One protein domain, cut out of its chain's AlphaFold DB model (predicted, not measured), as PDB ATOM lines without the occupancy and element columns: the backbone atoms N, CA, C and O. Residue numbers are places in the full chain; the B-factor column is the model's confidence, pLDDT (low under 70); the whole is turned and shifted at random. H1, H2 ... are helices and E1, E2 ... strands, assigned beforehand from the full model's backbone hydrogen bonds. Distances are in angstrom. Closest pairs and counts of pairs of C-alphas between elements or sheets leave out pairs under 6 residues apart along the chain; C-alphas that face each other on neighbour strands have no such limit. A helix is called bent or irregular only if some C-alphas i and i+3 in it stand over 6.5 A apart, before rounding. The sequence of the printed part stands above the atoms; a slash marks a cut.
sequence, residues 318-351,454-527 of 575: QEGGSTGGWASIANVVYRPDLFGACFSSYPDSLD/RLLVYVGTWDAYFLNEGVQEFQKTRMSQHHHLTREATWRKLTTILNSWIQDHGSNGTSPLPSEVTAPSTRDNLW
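AT A GLANCE: This is residues 318 to 351 and 454 to 527 of the 575 residues of an uncharacterized protein of Leptosphaeria maculans (strain JN3 / isolate v23.1.3 / race Av1-4-5-6-7-8) (UniProt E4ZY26). A small, twisted sheet of four parallel strands forms the body, with H1 packed over E1 and E2 and a second helix, H2, over E2. The longest helix, H3, only grazes the sheet, and from its end residues 506 to 527, with no named element, loop round to the side of H1. The printed part has 108 residues, with three named helices and four named strands in the order E1 H1 E2 E3 H2 E4 H3; the sheet's order is E1 E2 E3 E4. The class is mixed, helices and strands. The whole is compact, with a radius of gyration of the C-alphas of 14.4 A and spans of 41 by 37 by 22 A.

HOW THE PARTS SIT: E1, residues 318 to 322, is an edge strand. H1, residues 323 to 334, is on the sheet at a height of 6.7 A, over E1 and over E2, residues 341 to 347; it runs along the strands, at 22 degrees to E1 on the local plane. The closest C-alphas of H1 and E2 are those of Gly 325 and Pro 347, 4.1 A apart. H1 on one face of the sheet makes two layers, one of helix and one of strands. E1 and E2 are parallel at 7 degrees, with N 343 and O 318 2.9 A apart, within hydrogen-bond range. E2 and E3, residues 455 to 458, are parallel at 29 degrees, with N 346 and O 458 at 2.7 A. H2, residues 467 to 477, is on the sheet at a height of 8.3 A and runs along the strands, at 4 degrees to E2 on the local plane; the closest C-alphas of H2 and E2 are those of Tyr 346 and Leu 467, 6.4 A apart. E4, residues 480 to 482, is the other edge strand, parallel to E3 at 36 degrees, with N 481 and O 455 at 3.3 A. E1, H1, E2 and E3, H2, E4 are strand-helix-strand units, two parallel neighbour strands with a helix between, each with a right-handed crossover. H3, residues 489 to 505, only grazes the sheet, with residues 493 to 501, and is apart from H1 and H2. Every O i to N i+4 pair is within hydrogen-bond range in H1, 5 of 7 in H2 and 11 of 13 in H3.

IN THESE COORDINATES: E1 begins at C-alpha 318, (181.886, 143.055, 138.259). H1 is 16.1 A long, E2 15.0 A and H2 16.8 A. H3 is 21.6 A long and ends at C-alpha 505, (196.041, 147.288, 135.286); it is only just irregular, with C-alphas 495 and 498 6.53 A apart.

THE WHOLE: The two C-alphas farthest apart, those of Ala 464 and Asn 508, are 43.0 A apart. Residues 352 to 453 are not printed; C-alphas 351 and 454 are 18.2 A apart across the cut. Of the links that are printed whole, none is long. The mean pLDDT of the printed part is 83.7, and residues 480 to 496 are under 70.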
ATOM      1  N   GLN A 318     183.164 143.750 138.175       93.38
ATOM      2  CA  GLN A 318     181.886 143.055 138.259       93.38
ATOM      3  C   GLN A 318     181.996 141.790 139.125       93.38
ATOM      4  O   GLN A 318     182.972 141.041 139.050       93.38
ATOM      5  N   GLU A 319     180.979 141.520 139.938       88.38
ATOM      6  CA  GLU A 319     180.878 140.330 140.787       88.38
ATOM      7  C   GLU A 319     179.426 139.855 140.846       88.38
ATOM      8  O   GLU A 319     178.515 140.655 141.027       88.38
ATOM      9  N   GLY A 320     179.217 138.542 140.741       88.19
ATOM     10  CA  GLY A 320     177.907 137.945 140.963       88.19
ATOM     11  C   GLY A 320     177.923 136.418 140.971       88.19
ATOM     12  O   GLY A 320     178.917 135.782 140.600       88.19
ATOM     13  N   GLY A 321     176.804 135.842 141.415       87.94
ATOM     14  CA  GLY A 321     176.532 134.402 141.414       87.94
ATOM     15  C   GLY A 321     175.254 134.059 140.640       87.94
ATOM     16  O   GLY A 321     174.357 134.900 140.592       87.94
ATOM     17  N   SER A 322     175.153 132.863 140.040       91.06
ATOM     18  CA  SER A 322     173.982 132.424 139.242       91.06
ATOM     19  C   SER A 322     173.611 133.456 138.161       91.06
ATOM     20  O   SER A 322     174.480 133.806 137.356       91.06
ATOM     21  N   THR A 323     172.397 134.017 138.171       92.25
ATOM     22  CA  THR A 323     171.969 135.127 137.301       92.25
ATOM     23  C   THR A 323     172.964 136.290 137.311       92.25
ATOM     24  O   THR A 323     173.449 136.708 136.261       92.25
ATOM     25  N   GLY A 324     173.377 136.755 138.496       90.75
ATOM     26  CA  GLY A 324     174.401 137.798 138.629       90.75
ATOM     27  C   GLY A 324     175.784 137.347 138.141       90.75
ATOM     28  O   GLY A 324     176.608 138.158 137.720       90.75
ATOM     29  N   GLY A 325     176.057 136.041 138.161       92.56
ATOM     30  CA  GLY A 325     177.259 135.444 137.581       92.56
ATOM     31  C   GLY A 325     177.275 135.566 136.057       92.56
ATOM     32  O   GLY A 325     178.294 135.949 135.489       92.56
ATOM     33  N   TRP A 326     176.141 135.310 135.399       95.75
ATOM     34  CA  TRP A 326     175.988 135.542 133.960       95.75
ATOM     35  C   TRP A 326     176.034 137.047 133.649       95.75
ATOM     36  O   TRP A 326     176.811 137.477 132.800       95.75
ATOM     37  N   ALA A 327     175.295 137.870 134.404       95.56
ATOM     38  CA  ALA A 327     175.190 139.315 134.179       95.56
ATOM     39  C   ALA A 327     176.534 140.049 134.333       95.56
ATOM     40  O   ALA A 327     176.817 140.984 133.581       95.56
ATOM     41  N   SER A 328     177.385 139.601 135.265       95.00
ATOM     42  CA  SER A 328     178.745 140.128 135.442       95.00
ATOM     43  C   SER A 328     179.668 139.800 134.263       95.00
ATOM     44  O   SER A 328     180.458 140.661 133.877       95.00
ATOM     45  N   ILE A 329     179.540 138.617 133.642       95.88
ATOM     46  CA  ILE A 329     180.245 138.277 132.391       95.88
ATOM     47  C   ILE A 329     179.699 139.123 131.243       95.88
ATOM     48  O   ILE A 329     180.470 139.822 130.588       95.88
ATOM     49  N   ALA A 330     178.380 139.119 131.033       96.44
ATOM     50  CA  ALA A 330     177.737 139.834 129.934       96.44
ATOM     51  C   ALA A 330     178.043 141.340 129.954       96.44
ATOM     52  O   ALA A 330     178.327 141.924 128.912       96.44
ATOM     53  N   ASN A 331     178.091 141.972 131.132       95.88
ATOM     54  CA  ASN A 331     178.481 143.379 131.240       95.88
ATOM     55  C   ASN A 331     179.954 143.628 130.872       95.88
ATOM     56  O   ASN A 331     180.237 144.643 130.251       95.88
ATOM     57  N   VAL A 332     180.894 142.724 131.166       95.62
ATOM     58  CA  VAL A 332     182.291 142.876 130.701       95.62
ATOM     59  C   VAL A 332     182.431 142.561 129.208       95.62
ATOM     60  O   VAL A 332     183.215 143.216 128.527       95.62
ATOM     61  N   VAL A 333     181.649 141.612 128.683       95.50
ATOM     62  CA  VAL A 333     181.596 141.263 127.251       95.50
ATOM     63  C   VAL A 333     181.042 142.416 126.413       95.50
ATOM     64  O   VAL A 333     181.625 142.752 125.387       95.50
ATOM     65  N   TYR A 334     179.937 143.031 126.850       96.19
ATOM     66  CA  TYR A 334     179.252 144.090 126.108       96.19
ATOM     67  C   TYR A 334     179.729 145.508 126.451       96.19
ATOM     68  O   TYR A 334     179.569 146.410 125.631       96.19
ATOM     69  N   ARG A 335     180.293 145.736 127.646       96.19
ATOM     70  CA  ARG A 335     180.836 147.033 128.093       96.19
ATOM     71  C   ARG A 335     182.295 146.951 128.597       96.19
ATOM     72  O   ARG A 335     182.586 147.402 129.711       96.19
ATOM     73  N   PRO A 336     183.251 146.431 127.796       95.06
ATOM     74  CA  PRO A 336     184.680 146.477 128.137       95.06
ATOM     75  C   PRO A 336     185.259 147.908 128.115       95.06
ATOM     76  O   PRO A 336     186.376 148.125 128.592       95.06
ATOM     77  N   ASP A 337     184.495 148.883 127.605       95.50
ATOM     78  CA  ASP A 337     184.712 150.330 127.733       95.50
ATOM     79  C   ASP A 337     184.411 150.873 129.141       95.50
ATOM     80  O   ASP A 337     184.894 151.945 129.505       95.50
ATOM     81  N   LEU A 338     183.619 150.146 129.940       95.81
ATOM     82  CA  LEU A 338     183.146 150.582 131.256       95.81
ATOM     83  C   LEU A 338     183.715 149.743 132.408       95.81
ATOM     84  O   LEU A 338     184.012 150.310 133.465       95.81
ATOM     85  N   PHE A 339     183.898 148.432 132.197       96.00
ATOM     86  CA  PHE A 339     184.327 147.455 133.206       96.00
ATOM     87  C   PHE A 339     185.637 146.746 132.839       96.00
ATOM     88  O   PHE A 339     185.857 146.339 131.699       96.00
ATOM     89  N   GLY A 340     186.514 146.577 133.830       93.44
ATOM     90  CA  GLY A 340     187.849 146.006 133.645       93.44
ATOM     91  C   GLY A 340     187.878 144.483 133.697       93.44
ATOM     92  O   GLY A 340     188.553 143.868 132.880       93.44
ATOM     93  N   ALA A 341     187.152 143.878 134.638       92.94
ATOM     94  CA  ALA A 341     187.064 142.427 134.797       92.94
ATOM     95  C   ALA A 341     185.801 142.006 135.557       92.94
ATOM     96  O   ALA A 341     185.197 142.808 136.278       92.94
ATOM     97  N   CYS A 342     185.438 140.728 135.431       92.12
ATOM     98  CA  CYS A 342     184.384 140.088 136.214       92.12
ATOM     99  C   CYS A 342     184.908 138.888 137.008       92.12
ATOM    100  O   CYS A 342     185.774 138.139 136.552       92.12
ATOM    101  N   PHE A 343     184.320 138.682 138.184       88.19
ATOM    102  CA  PHE A 343     184.562 137.541 139.057       88.19
ATOM    103  C   PHE A 343     183.254 136.802 139.314       88.19
ATOM    104  O   PHE A 343     182.524 137.106 140.265       88.19
ATOM    105  N   SER A 344     182.979 135.827 138.461       89.81
ATOM    106  CA  SER A 344     181.650 135.254 138.278       89.81
ATOM    107  C   SER A 344     181.598 133.831 138.821       89.81
ATOM    108  O   SER A 344     182.448 132.998 138.504       89.81
ATOM    109  N   SER A 345     180.617 133.558 139.681       87.00
ATOM    110  CA  SER A 345     180.507 132.295 140.419       87.00
ATOM    111  C   SER A 345     179.277 131.517 139.970       87.00
ATOM    112  O   SER A 345     178.189 132.079 139.966       87.00
ATOM    113  N   TYR A 346     179.448 130.244 139.604       88.56
ATOM    114  CA  TYR A 346     178.381 129.326 139.174       88.56
ATOM    115  C   TYR A 346     177.322 130.039 138.307       88.56
ATOM    116  O   TYR A 346     176.156 130.083 138.693       88.56
ATOM    117  N   PRO A 347     177.741 130.702 137.209       93.44
ATOM    118  CA  PRO A 347     176.852 131.540 136.418       93.44
ATOM    119  C   PRO A 347     175.757 130.704 135.757       93.44
ATOM    120  O   PRO A 347     175.981 129.539 135.425       93.44
ATOM    121  N   ASP A 348     174.606 131.324 135.509       94.25
ATOM    122  CA  ASP A 348     173.582 130.755 134.630       94.25
ATOM    123  C   ASP A 348     174.193 130.430 133.245       94.25
ATOM    124  O   ASP A 348     175.189 131.044 132.847       94.25
ATOM    125  N   SER A 349     173.656 129.422 132.540       91.44
ATOM    126  CA  SER A 349     174.344 128.760 131.414       91.44
ATOM    127  C   SER A 349     174.964 129.736 130.405       91.44
ATOM    128  O   SER A 349     174.274 130.497 129.734       91.44
ATOM    129  N   LEU A 350     176.292 129.667 130.267       93.56
ATOM    130  CA  LEU A 350     177.071 130.477 129.321       93.56
ATOM    131  C   LEU A 350     177.061 129.922 127.889       93.56
ATOM    132  O   LEU A 350     177.464 130.622 126.961       93.56
ATOM    133  N   ASP A 351     176.613 128.676 127.736       93.12
ATOM    134  CA  ASP A 351     176.531 127.923 126.489       93.12
ATOM    135  C   ASP A 351     175.235 127.093 126.473       93.12
ATOM    136  O   ASP A 351     174.884 126.478 127.485       93.12
ATOM    137  N   ARG A 454     190.181 139.094 131.347       91.81
ATOM    138  CA  ARG A 454     189.128 139.858 132.050       91.81
ATOM    139  C   ARG A 454     188.010 139.000 132.646       91.81
ATOM    140  O   ARG A 454     187.249 139.487 133.479       91.81
ATOM    141  N   LEU A 455     187.886 137.743 132.212       92.19
ATOM    142  CA  LEU A 455     186.793 136.844 132.593       92.19
ATOM    143  C   LEU A 455     187.290 135.762 133.565       92.19
ATOM    144  O   LEU A 455     187.856 134.746 133.149       92.19
ATOM    145  N   LEU A 456     187.073 135.966 134.868       88.12
ATOM    146  CA  LEU A 456     187.436 134.999 135.905       88.12
ATOM    147  C   LEU A 456     186.185 134.239 136.354       88.12
ATOM    148  O   LEU A 456     185.324 134.782 137.050       88.12
ATOM    149  N   VAL A 457     186.089 132.972 135.941       87.19
ATOM    150  CA  VAL A 457     184.893 132.138 136.128       87.19
ATOM    151  C   VAL A 457     185.188 130.985 137.083       87.19
ATOM    152  O   VAL A 457     186.122 130.202 136.895       87.19
ATOM    153  N   TYR A 458     184.355 130.859 138.110       83.50
ATOM    154  CA  TYR A 458     184.367 129.766 139.074       83.50
ATOM    155  C   TYR A 458     183.056 128.983 138.990       83.50
ATOM    156  O   TYR A 458     181.994 129.578 138.874       83.50
ATOM    157  N   VAL A 459     183.105 127.656 139.100       85.31
ATOM    158  CA  VAL A 459     181.920 126.801 139.263       85.31
ATOM    159  C   VAL A 459     182.302 125.541 140.042       85.31
ATOM    160  O   VAL A 459     183.463 125.126 140.025       85.31
ATOM    161  N   GLY A 460     181.339 124.942 140.746       80.44
ATOM    162  CA  GLY A 460     181.515 123.612 141.332       80.44
ATOM    163  C   GLY A 460     181.597 122.530 140.249       80.44
ATOM    164  O   GLY A 460     181.129 122.721 139.133       80.44
ATOM    165  N   THR A 461     182.172 121.373 140.570       79.88
ATOM    166  CA  THR A 461     182.222 120.228 139.637       79.88
ATOM    167  C   THR A 461     180.902 119.456 139.542       79.88
ATOM    168  O   THR A 461     180.731 118.688 138.604       79.88
ATOM    169  N   TRP A 462     179.991 119.661 140.499       80.94
ATOM    170  CA  TRP A 462     178.666 119.041 140.592       80.94
ATOM    171  C   TRP A 462     177.665 120.108 141.053       80.94
ATOM    172  O   TRP A 462     177.429 120.268 142.252       80.94
ATOM    173  N   ASP A 463     177.144 120.903 140.121       86.12
ATOM    174  CA  ASP A 463     176.155 121.935 140.423       86.12
ATOM    175  C   ASP A 463     174.727 121.354 140.450       86.12
ATOM    176  O   ASP A 463     174.347 120.560 139.591       86.12
ATOM    177  N   ALA A 464     173.911 121.764 141.426       80.19
ATOM    178  CA  ALA A 464     172.559 121.226 141.623       80.19
ATOM    179  C   ALA A 464     171.547 121.641 140.531       80.19
ATOM    180  O   ALA A 464     170.439 121.099 140.477       80.19
ATOM    181  N   TYR A 465     171.918 122.598 139.680       83.38
ATOM    182  CA  TYR A 465     171.168 123.081 138.525       83.38
ATOM    183  C   TYR A 465     171.893 122.783 137.199       83.38
ATOM    184  O   TYR A 465     171.480 123.296 136.162       83.38
ATOM    185  N   PHE A 466     172.933 121.935 137.214       87.69
ATOM    186  CA  PHE A 466     173.765 121.565 136.059       87.69
ATOM    187  C   PHE A 466     174.501 122.747 135.395       87.69
ATOM    188  O   PHE A 466     175.024 122.619 134.288       87.69
ATOM    189  N   LEU A 467     174.621 123.895 136.077       89.25
ATOM    190  CA  LEU A 467     175.275 125.097 135.531       89.25
ATOM    191  C   LEU A 467     176.769 124.879 135.223       89.25
ATOM    192  O   LEU A 467     177.353 125.561 134.381       89.25
ATOM    193  N   ASN A 468     177.390 123.879 135.857       89.00
ATOM    194  CA  ASN A 468     178.759 123.471 135.559       89.00
ATOM    195  C   ASN A 468     178.958 122.978 134.118       89.00
ATOM    196  O   ASN A 468     180.073 123.094 133.616       89.00
ATOM    197  N   GLU A 469     177.933 122.434 133.455       91.25
ATOM    198  CA  GLU A 469     178.062 121.907 132.089       91.25
ATOM    199  C   GLU A 469     178.175 123.051 131.070       91.25
ATOM    200  O   GLU A 469     179.115 123.070 130.278       91.25
ATOM    201  N   GLY A 470     177.332 124.085 131.172       91.19
ATOM    202  CA  GLY A 470     177.443 125.294 130.340       91.19
ATOM    203  C   GLY A 470     178.775 126.040 130.518       91.19
ATOM    204  O   GLY A 470     179.306 126.615 129.569       91.19
ATOM    205  N   VAL A 471     179.376 125.990 131.715       91.25
ATOM    206  CA  VAL A 471     180.725 126.537 131.955       91.25
ATOM    207  C   VAL A 471     181.823 125.668 131.321       91.25
ATOM    208  O   VAL A 471     182.802 126.214 130.814       91.25
ATOM    209  N   GLN A 472     181.682 124.338 131.308       90.56
ATOM    210  CA  GLN A 472     182.624 123.426 130.631       90.56
ATOM    211  C   GLN A 472     182.586 123.571 129.104       90.56
ATOM    212  O   GLN A 472     183.621 123.460 128.447       90.56
ATOM    213  N   GLU A 473     181.423 123.870 128.529       91.88
ATOM    214  CA  GLU A 473     181.314 124.259 127.122       91.88
ATOM    215  C   GLU A 473     181.983 125.623 126.872       91.88
ATOM    216  O   GLU A 473     182.872 125.731 126.025       91.88
ATOM    217  N   PHE A 474     181.688 126.637 127.698       92.00
ATOM    218  CA  PHE A 474     182.310 127.964 127.598       92.00
ATOM    219  C   PHE A 474     183.848 127.942 127.689       92.00
ATOM    220  O   PHE A 474     184.518 128.718 127.005       92.00
ATOM    221  N   GLN A 475     184.444 127.021 128.459       87.19
ATOM    222  CA  GLN A 475     185.903 126.821 128.516       87.19
ATOM    223  C   GLN A 475     186.546 126.577 127.145       87.19
ATOM    224  O   GLN A 475     187.698 126.966 126.927       87.19
ATOM    225  N   LYS A 476     185.822 125.961 126.203       87.94
ATOM    226  CA  LYS A 476     186.339 125.614 124.870       87.94
ATOM    227  C   LYS A 476     186.695 126.855 124.044       87.94
ATOM    228  O   LYS A 476     187.569 126.772 123.182       87.94
ATOM    229  N   THR A 477     186.117 128.016 124.373       81.62
ATOM    230  CA  THR A 477     186.476 129.332 123.804       81.62
ATOM    231  C   THR A 477     187.894 129.794 124.157       81.62
ATOM    232  O   THR A 477     188.436 130.666 123.482       81.62
ATOM    233  N   ARG A 478     188.506 129.220 125.209       76.00
ATOM    234  CA  ARG A 478     189.803 129.614 125.798       76.00
ATOM    235  C   ARG A 478     189.854 131.037 126.377       76.00
ATOM    236  O   ARG A 478     190.945 131.561 126.589       76.00
ATOM    237  N   MET A 479     188.700 131.648 126.659       74.38
ATOM    238  CA  MET A 479     188.612 133.039 127.131       74.38
ATOM    239  C   MET A 479     188.585 133.208 128.654       74.38
ATOM    240  O   MET A 479     188.960 134.271 129.148       74.38
ATOM    241  N   SER A 480     188.173 132.186 129.411       60.22
ATOM    242  CA  SER A 480     188.182 132.210 130.879       60.22
ATOM    243  C   SER A 480     189.460 131.618 131.473       60.22
ATOM    244  O   SER A 480     189.922 130.547 131.072       60.22
ATOM    245  N   GLN A 481     189.993 132.267 132.511       57.88
ATOM    246  CA  GLN A 481     190.963 131.628 133.405       57.88
ATOM    247  C   GLN A 481     190.210 130.892 134.515       57.88
ATOM    248  O   GLN A 481     189.499 131.508 135.313       57.88
ATOM    249  N   HIS A 482     190.360 129.567 134.576       50.22
ATOM    250  CA  HIS A 482     189.764 128.771 135.644       50.22
ATOM    251  C   HIS A 482     190.654 128.717 136.875       50.22
ATOM    252  O   HIS A 482     191.755 128.168 136.857       50.22
ATOM    253  N   HIS A 483     190.114 129.215 137.983       49.41
ATOM    254  CA  HIS A 483     190.697 129.029 139.299       49.41
ATOM    255  C   HIS A 483     189.846 128.049 140.103       49.41
ATOM    256  O   HIS A 483     188.655 128.274 140.323       49.41
ATOM    257  N   HIS A 484     190.480 126.992 140.617       42.41
ATOM    258  CA  HIS A 484     189.905 126.152 141.667       42.41
ATOM    259  C   HIS A 484     189.876 126.941 142.988       42.41
ATOM    260  O   HIS A 484     190.726 126.787 143.869       42.41
ATOM    261  N   LEU A 485     188.918 127.861 143.105       43.47
ATOM    262  CA  LEU A 485     188.649 128.587 144.337       43.47
ATOM    263  C   LEU A 485     187.854 127.668 145.271       43.47
ATOM    264  O   LEU A 485     186.677 127.407 145.057       43.47
ATOM    265  N   THR A 486     188.495 127.169 146.325       45.44
ATOM    266  CA  THR A 486     187.781 126.556 147.451       45.44
ATOM    267  C   THR A 486     186.855 127.585 148.112       45.44
ATOM    268  O   THR A 486     187.022 128.792 147.938       45.44
ATOM    269  N   ARG A 487     185.906 127.128 148.941       44.72
ATOM    270  CA  ARG A 487     184.917 127.963 149.664       44.72
ATOM    271  C   ARG A 487     185.525 129.028 150.615       44.72
ATOM    272  O   ARG A 487     184.797 129.810 151.210       44.72
ATOM    273  N   GLU A 488     186.852 129.099 150.717       49.16
ATOM    274  CA  GLU A 488     187.676 130.077 151.451       49.16
ATOM    275  C   GLU A 488     187.922 131.404 150.675       49.16
ATOM    276  O   GLU A 488     188.928 132.092 150.863       49.16
ATOM    277  N   ALA A 489     187.038 131.768 149.740       53.28
ATOM    278  CA  ALA A 489     187.404 132.657 148.632       53.28
ATOM    279  C   ALA A 489     187.274 134.178 148.863       53.28
ATOM    280  O   ALA A 489     188.049 134.913 148.253       53.28
ATOM    281  N   THR A 490     186.360 134.691 149.698       50.41
ATOM    282  CA  THR A 490     186.043 136.144 149.717       50.41
ATOM    283  C   THR A 490     187.236 137.016 150.118       50.41
ATOM    284  O   THR A 490     187.586 137.962 149.415       50.41
ATOM    285  N   TRP A 491     187.935 136.668 151.203       47.91
ATOM    286  CA  TRP A 491     189.105 137.433 151.652       47.91
ATOM    287  C   TRP A 491     190.290 137.317 150.687       47.91
ATOM    288  O   TRP A 491     190.963 138.313 150.432       47.91
ATOM    289  N   ARG A 492     190.524 136.136 150.093       58.41
ATOM    290  CA  ARG A 492     191.579 135.951 149.078       58.41
ATOM    291  C   ARG A 492     191.272 136.736 147.799       58.41
ATOM    292  O   ARG A 492     192.171 137.351 147.235       58.41
ATOM    293  N   LYS A 493     190.006 136.772 147.376       62.19
ATOM    294  CA  LYS A 493     189.530 137.584 146.250       62.19
ATOM    295  C   LYS A 493     189.799 139.072 146.485       62.19
ATOM    296  O   LYS A 493     190.480 139.682 145.667       62.19
ATOM    297  N   LEU A 494     189.363 139.619 147.623       58.28
ATOM    298  CA  LEU A 494     189.515 141.043 147.948       58.28
ATOM    299  C   LEU A 494     190.978 141.469 148.178       58.28
ATOM    300  O   LEU A 494     191.420 142.452 147.590       58.28
ATOM    301  N   THR A 495     191.748 140.747 149.006       55.75
ATOM    302  CA  THR A 495     193.111 141.192 149.386       55.75
ATOM    303  C   THR A 495     194.207 140.770 148.412       55.75
ATOM    304  O   THR A 495     195.310 141.303 148.480       55.75
ATOM    305  N   THR A 496     193.951 139.785 147.547       67.50
ATOM    306  CA  THR A 496     194.957 139.274 146.604       67.50
ATOM    307  C   THR A 496     194.548 139.557 145.170       67.50
ATOM    308  O   THR A 496     195.221 140.341 144.520       67.50
ATOM    309  N   ILE A 497     193.444 138.988 144.676       75.69
ATOM    310  CA  ILE A 497     193.167 139.033 143.230       75.69
ATOM    311  C   ILE A 497     192.738 140.436 142.777       75.69
ATOM    312  O   ILE A 497     193.290 140.964 141.819       75.69
ATOM    313  N   LEU A 498     191.819 141.078 143.506       77.12
ATOM    314  CA  LEU A 498     191.376 142.446 143.220       77.12
ATOM    315  C   LEU A 498     192.487 143.482 143.462       77.12
ATOM    316  O   LEU A 498     192.634 144.428 142.691       77.12
ATOM    317  N   ASN A 499     193.296 143.295 144.509       77.56
ATOM    318  CA  ASN A 499     194.435 144.172 144.767       77.56
ATOM    319  C   ASN A 499     195.505 144.045 143.669       77.56
ATOM    320  O   ASN A 499     195.944 145.069 143.159       77.56
ATOM    321  N   SER A 500     195.886 142.824 143.268       82.06
ATOM    322  CA  SER A 500     196.798 142.600 142.136       82.06
ATOM    323  C   SER A 500     196.244 143.189 140.844       82.06
ATOM    324  O   SER A 500     196.935 143.984 140.224       82.06
ATOM    325  N   TRP A 501     194.973 142.933 140.509       87.75
ATOM    326  CA  TRP A 501     194.329 143.512 139.325       87.75
ATOM    327  C   TRP A 501     194.508 145.037 139.245       87.75
ATOM    328  O   TRP A 501     194.903 145.561 138.208       87.75
ATOM    329  N   ILE A 502     194.262 145.763 140.341       85.38
ATOM    330  CA  ILE A 502     194.396 147.229 140.365       85.38
ATOM    331  C   ILE A 502     195.868 147.672 140.287       85.38
ATOM    332  O   ILE A 502     196.155 148.693 139.661       85.38
ATOM    333  N   GLN A 503     196.801 146.923 140.885       85.44
ATOM    334  CA  GLN A 503     198.243 147.202 140.795       85.44
ATOM    335  C   GLN A 503     198.821 146.901 139.405       85.44
ATOM    336  O   GLN A 503     199.732 147.593 138.966       85.44
ATOM    337  N   ASP A 504     198.289 145.907 138.698       89.56
ATOM    338  CA  ASP A 504     198.761 145.523 137.370       89.56
ATOM    339  C   ASP A 504     198.121 146.398 136.282       89.56
ATOM    340  O   ASP A 504     198.822 146.927 135.423       89.56
ATOM    341  N   HIS A 505     196.809 146.633 136.351       92.06
ATOM    342  CA  HIS A 505     196.041 147.288 135.286       92.06
ATOM    343  C   HIS A 505     195.734 148.776 135.509       92.06
ATOM    344  O   HIS A 505     195.171 149.420 134.618       92.06
ATOM    345  N   GLY A 506     196.089 149.332 136.673       85.62
ATOM    346  CA  GLY A 506     195.967 150.762 136.956       85.62
ATOM    347  C   GLY A 506     196.855 151.638 136.066       85.62
ATOM    348  O   GLY A 506     197.749 151.153 135.378       85.62
ATOM    349  N   SER A 507     196.643 152.959 136.105       81.31
ATOM    350  CA  SER A 507     197.349 153.924 135.237       81.31
ATOM    351  C   SER A 507     198.881 153.864 135.323       81.31
ATOM    352  O   SER A 507     199.558 154.194 134.355       81.31
ATOM    353  N   ASN A 508     199.411 153.442 136.474       84.62
ATOM    354  CA  ASN A 508     200.844 153.307 136.755       84.62
ATOM    355  C   ASN A 508     201.248 151.832 136.964       84.62
ATOM    356  O   ASN A 508     202.257 151.561 137.614       84.62
ATOM    357  N   GLY A 509     200.410 150.893 136.517       87.25
ATOM    358  CA  GLY A 509     200.564 149.469 136.789       87.25
ATOM    359  C   GLY A 509     201.587 148.759 135.905       87.25
ATOM    360  O   GLY A 509     202.151 149.331 134.973       87.25
ATOM    361  N   THR A 510     201.826 147.482 136.205       89.00
ATOM    362  CA  THR A 510     202.787 146.622 135.486       89.00
ATOM    363  C   THR A 510     202.323 146.236 134.075       89.00
ATOM    364  O   THR A 510     203.136 145.857 133.232       89.00
ATOM    365  N   SER A 511     201.018 146.297 133.807       90.00
ATOM    366  CA  SER A 511     200.367 145.955 132.538       90.00
ATOM    367  C   SER A 511     199.037 146.723 132.377       90.00
ATOM    368  O   SER A 511     197.967 146.106 132.385       90.00
ATOM    369  N   PRO A 512     199.058 148.067 132.239       91.00
ATOM    370  CA  PRO A 512     197.845 148.879 132.124       91.00
ATOM    371  C   PRO A 512     196.967 148.436 130.948       91.00
ATOM    372  O   PRO A 512     197.488 148.035 129.906       91.00
ATOM    373  N   LEU A 513     195.638 148.531 131.081       90.81
ATOM    374  CA  LEU A 513     194.732 148.202 129.970       90.81
ATOM    375  C   LEU A 513     194.975 149.160 128.787       90.81
ATOM    376  O   LEU A 513     194.811 150.371 128.964       90.81
ATOM    377  N   PRO A 514     195.309 148.667 127.576       90.50
ATOM    378  CA  PRO A 514     195.457 149.532 126.409       90.50
ATOM    379  C   PRO A 514     194.154 150.281 126.091       90.50
ATOM    380  O   PRO A 514     193.065 149.712 126.171       90.50
ATOM    381  N   SER A 515     194.249 151.549 125.687       90.12
ATOM    382  CA  SER A 515     193.075 152.394 125.396       90.12
ATOM    383  C   SER A 515     192.190 151.843 124.271       90.12
ATOM    384  O   SER A 515     190.977 152.003 124.287       90.12
ATOM    385  N   GLU A 516     192.787 151.136 123.316       91.69
ATOM    386  CA  GLU A 516     192.106 150.432 122.222       91.69
ATOM    387  C   GLU A 516     191.140 149.326 122.691       91.69
ATOM    388  O   GLU A 516     190.120 149.106 122.046       91.69
ATOM    389  N   VAL A 517     191.416 148.668 123.826       91.25
ATOM    390  CA  VAL A 517     190.568 147.604 124.407       91.25
ATOM    391  C   VAL A 517     189.639 148.127 125.513       91.25
ATOM    392  O   VAL A 517     189.061 147.348 126.273       91.25
ATOM    393  N   THR A 518     189.542 149.449 125.652       92.50
ATOM    394  CA  THR A 518     188.629 150.167 126.560       92.50
ATOM    395  C   THR A 518     187.955 151.360 125.865       92.50
ATOM    396  O   THR A 518     187.310 152.185 126.508       92.50
ATOM    397  N   ALA A 519     188.086 151.471 124.539       91.75
ATOM    398  CA  ALA A 519     187.511 152.557 123.758       91.75
ATOM    399  C   ALA A 519     185.980 152.413 123.647       91.75
ATOM    400  O   ALA A 519     185.495 151.285 123.536       91.75
ATOM    401  N   PRO A 520     185.205 153.511 123.544       91.31
ATOM    402  CA  PRO A 520     183.750 153.445 123.352       91.31
ATOM    403  C   PRO A 520     183.297 152.638 122.123       91.31
ATOM    404  O   PRO A 520     182.188 152.119 122.108       91.31
ATOM    405  N   SER A 521     184.157 152.468 121.112       90.81
ATOM    406  CA  SER A 521     183.923 151.593 119.951       90.81
ATOM    407  C   SER A 521     183.879 150.095 120.281       90.81
ATOM    408  O   SER A 521     183.543 149.294 119.415       90.81
ATOM    409  N   THR A 522     184.250 149.706 121.504       91.81
ATOM    410  CA  THR A 522     184.143 148.329 122.015       91.81
ATOM    411  C   THR A 522     182.797 148.045 122.691       91.81
ATOM    412  O   THR A 522     182.535 146.898 123.050       91.81
ATOM    413  N   ARG A 523     181.934 149.066 122.838       93.62
ATOM    414  CA  ARG A 523     180.569 148.934 123.357       93.62
ATOM    415  C   ARG A 523     179.704 148.067 122.443       93.62
ATOM    416  O   ARG A 523     179.784 148.127 121.217       93.62
ATOM    417  N   ASP A 524     178.809 147.321 123.072       92.75
ATOM    418  CA  ASP A 524     177.915 146.370 122.435       92.75
ATOM    419  C   ASP A 524     176.511 146.377 123.070       92.75
ATOM    420  O   ASP A 524     176.202 147.225 123.912       92.75
ATOM    421  N   ASN A 525     175.667 145.424 122.658       94.06
ATOM    422  CA  ASN A 525     174.299 145.217 123.139       94.06
ATOM    423  C   ASN A 525     173.444 146.494 122.998       94.06
ATOM    424  O   ASN A 525     172.591 146.796 123.828       94.06
ATOM    425  N   LEU A 526     173.680 147.260 121.927       93.88
ATOM    426  CA  LEU A 526     173.032 148.545 121.668       93.88
ATOM    427  C   LEU A 526     171.513 148.380 121.536       93.88
ATOM    428  O   LEU A 526     171.035 147.495 120.825       93.88
ATOM    429  N   TRP A 527     170.741 149.256 122.190       93.31
ATOM    430  CA  TRP A 527     169.276 149.155 122.209       93.31
ATOM    431  C   TRP A 527     168.651 149.149 120.806       93.31
ATOM    432  O   TRP A 527     167.732 148.376 120.532       93.31
TER     433      TRP A 527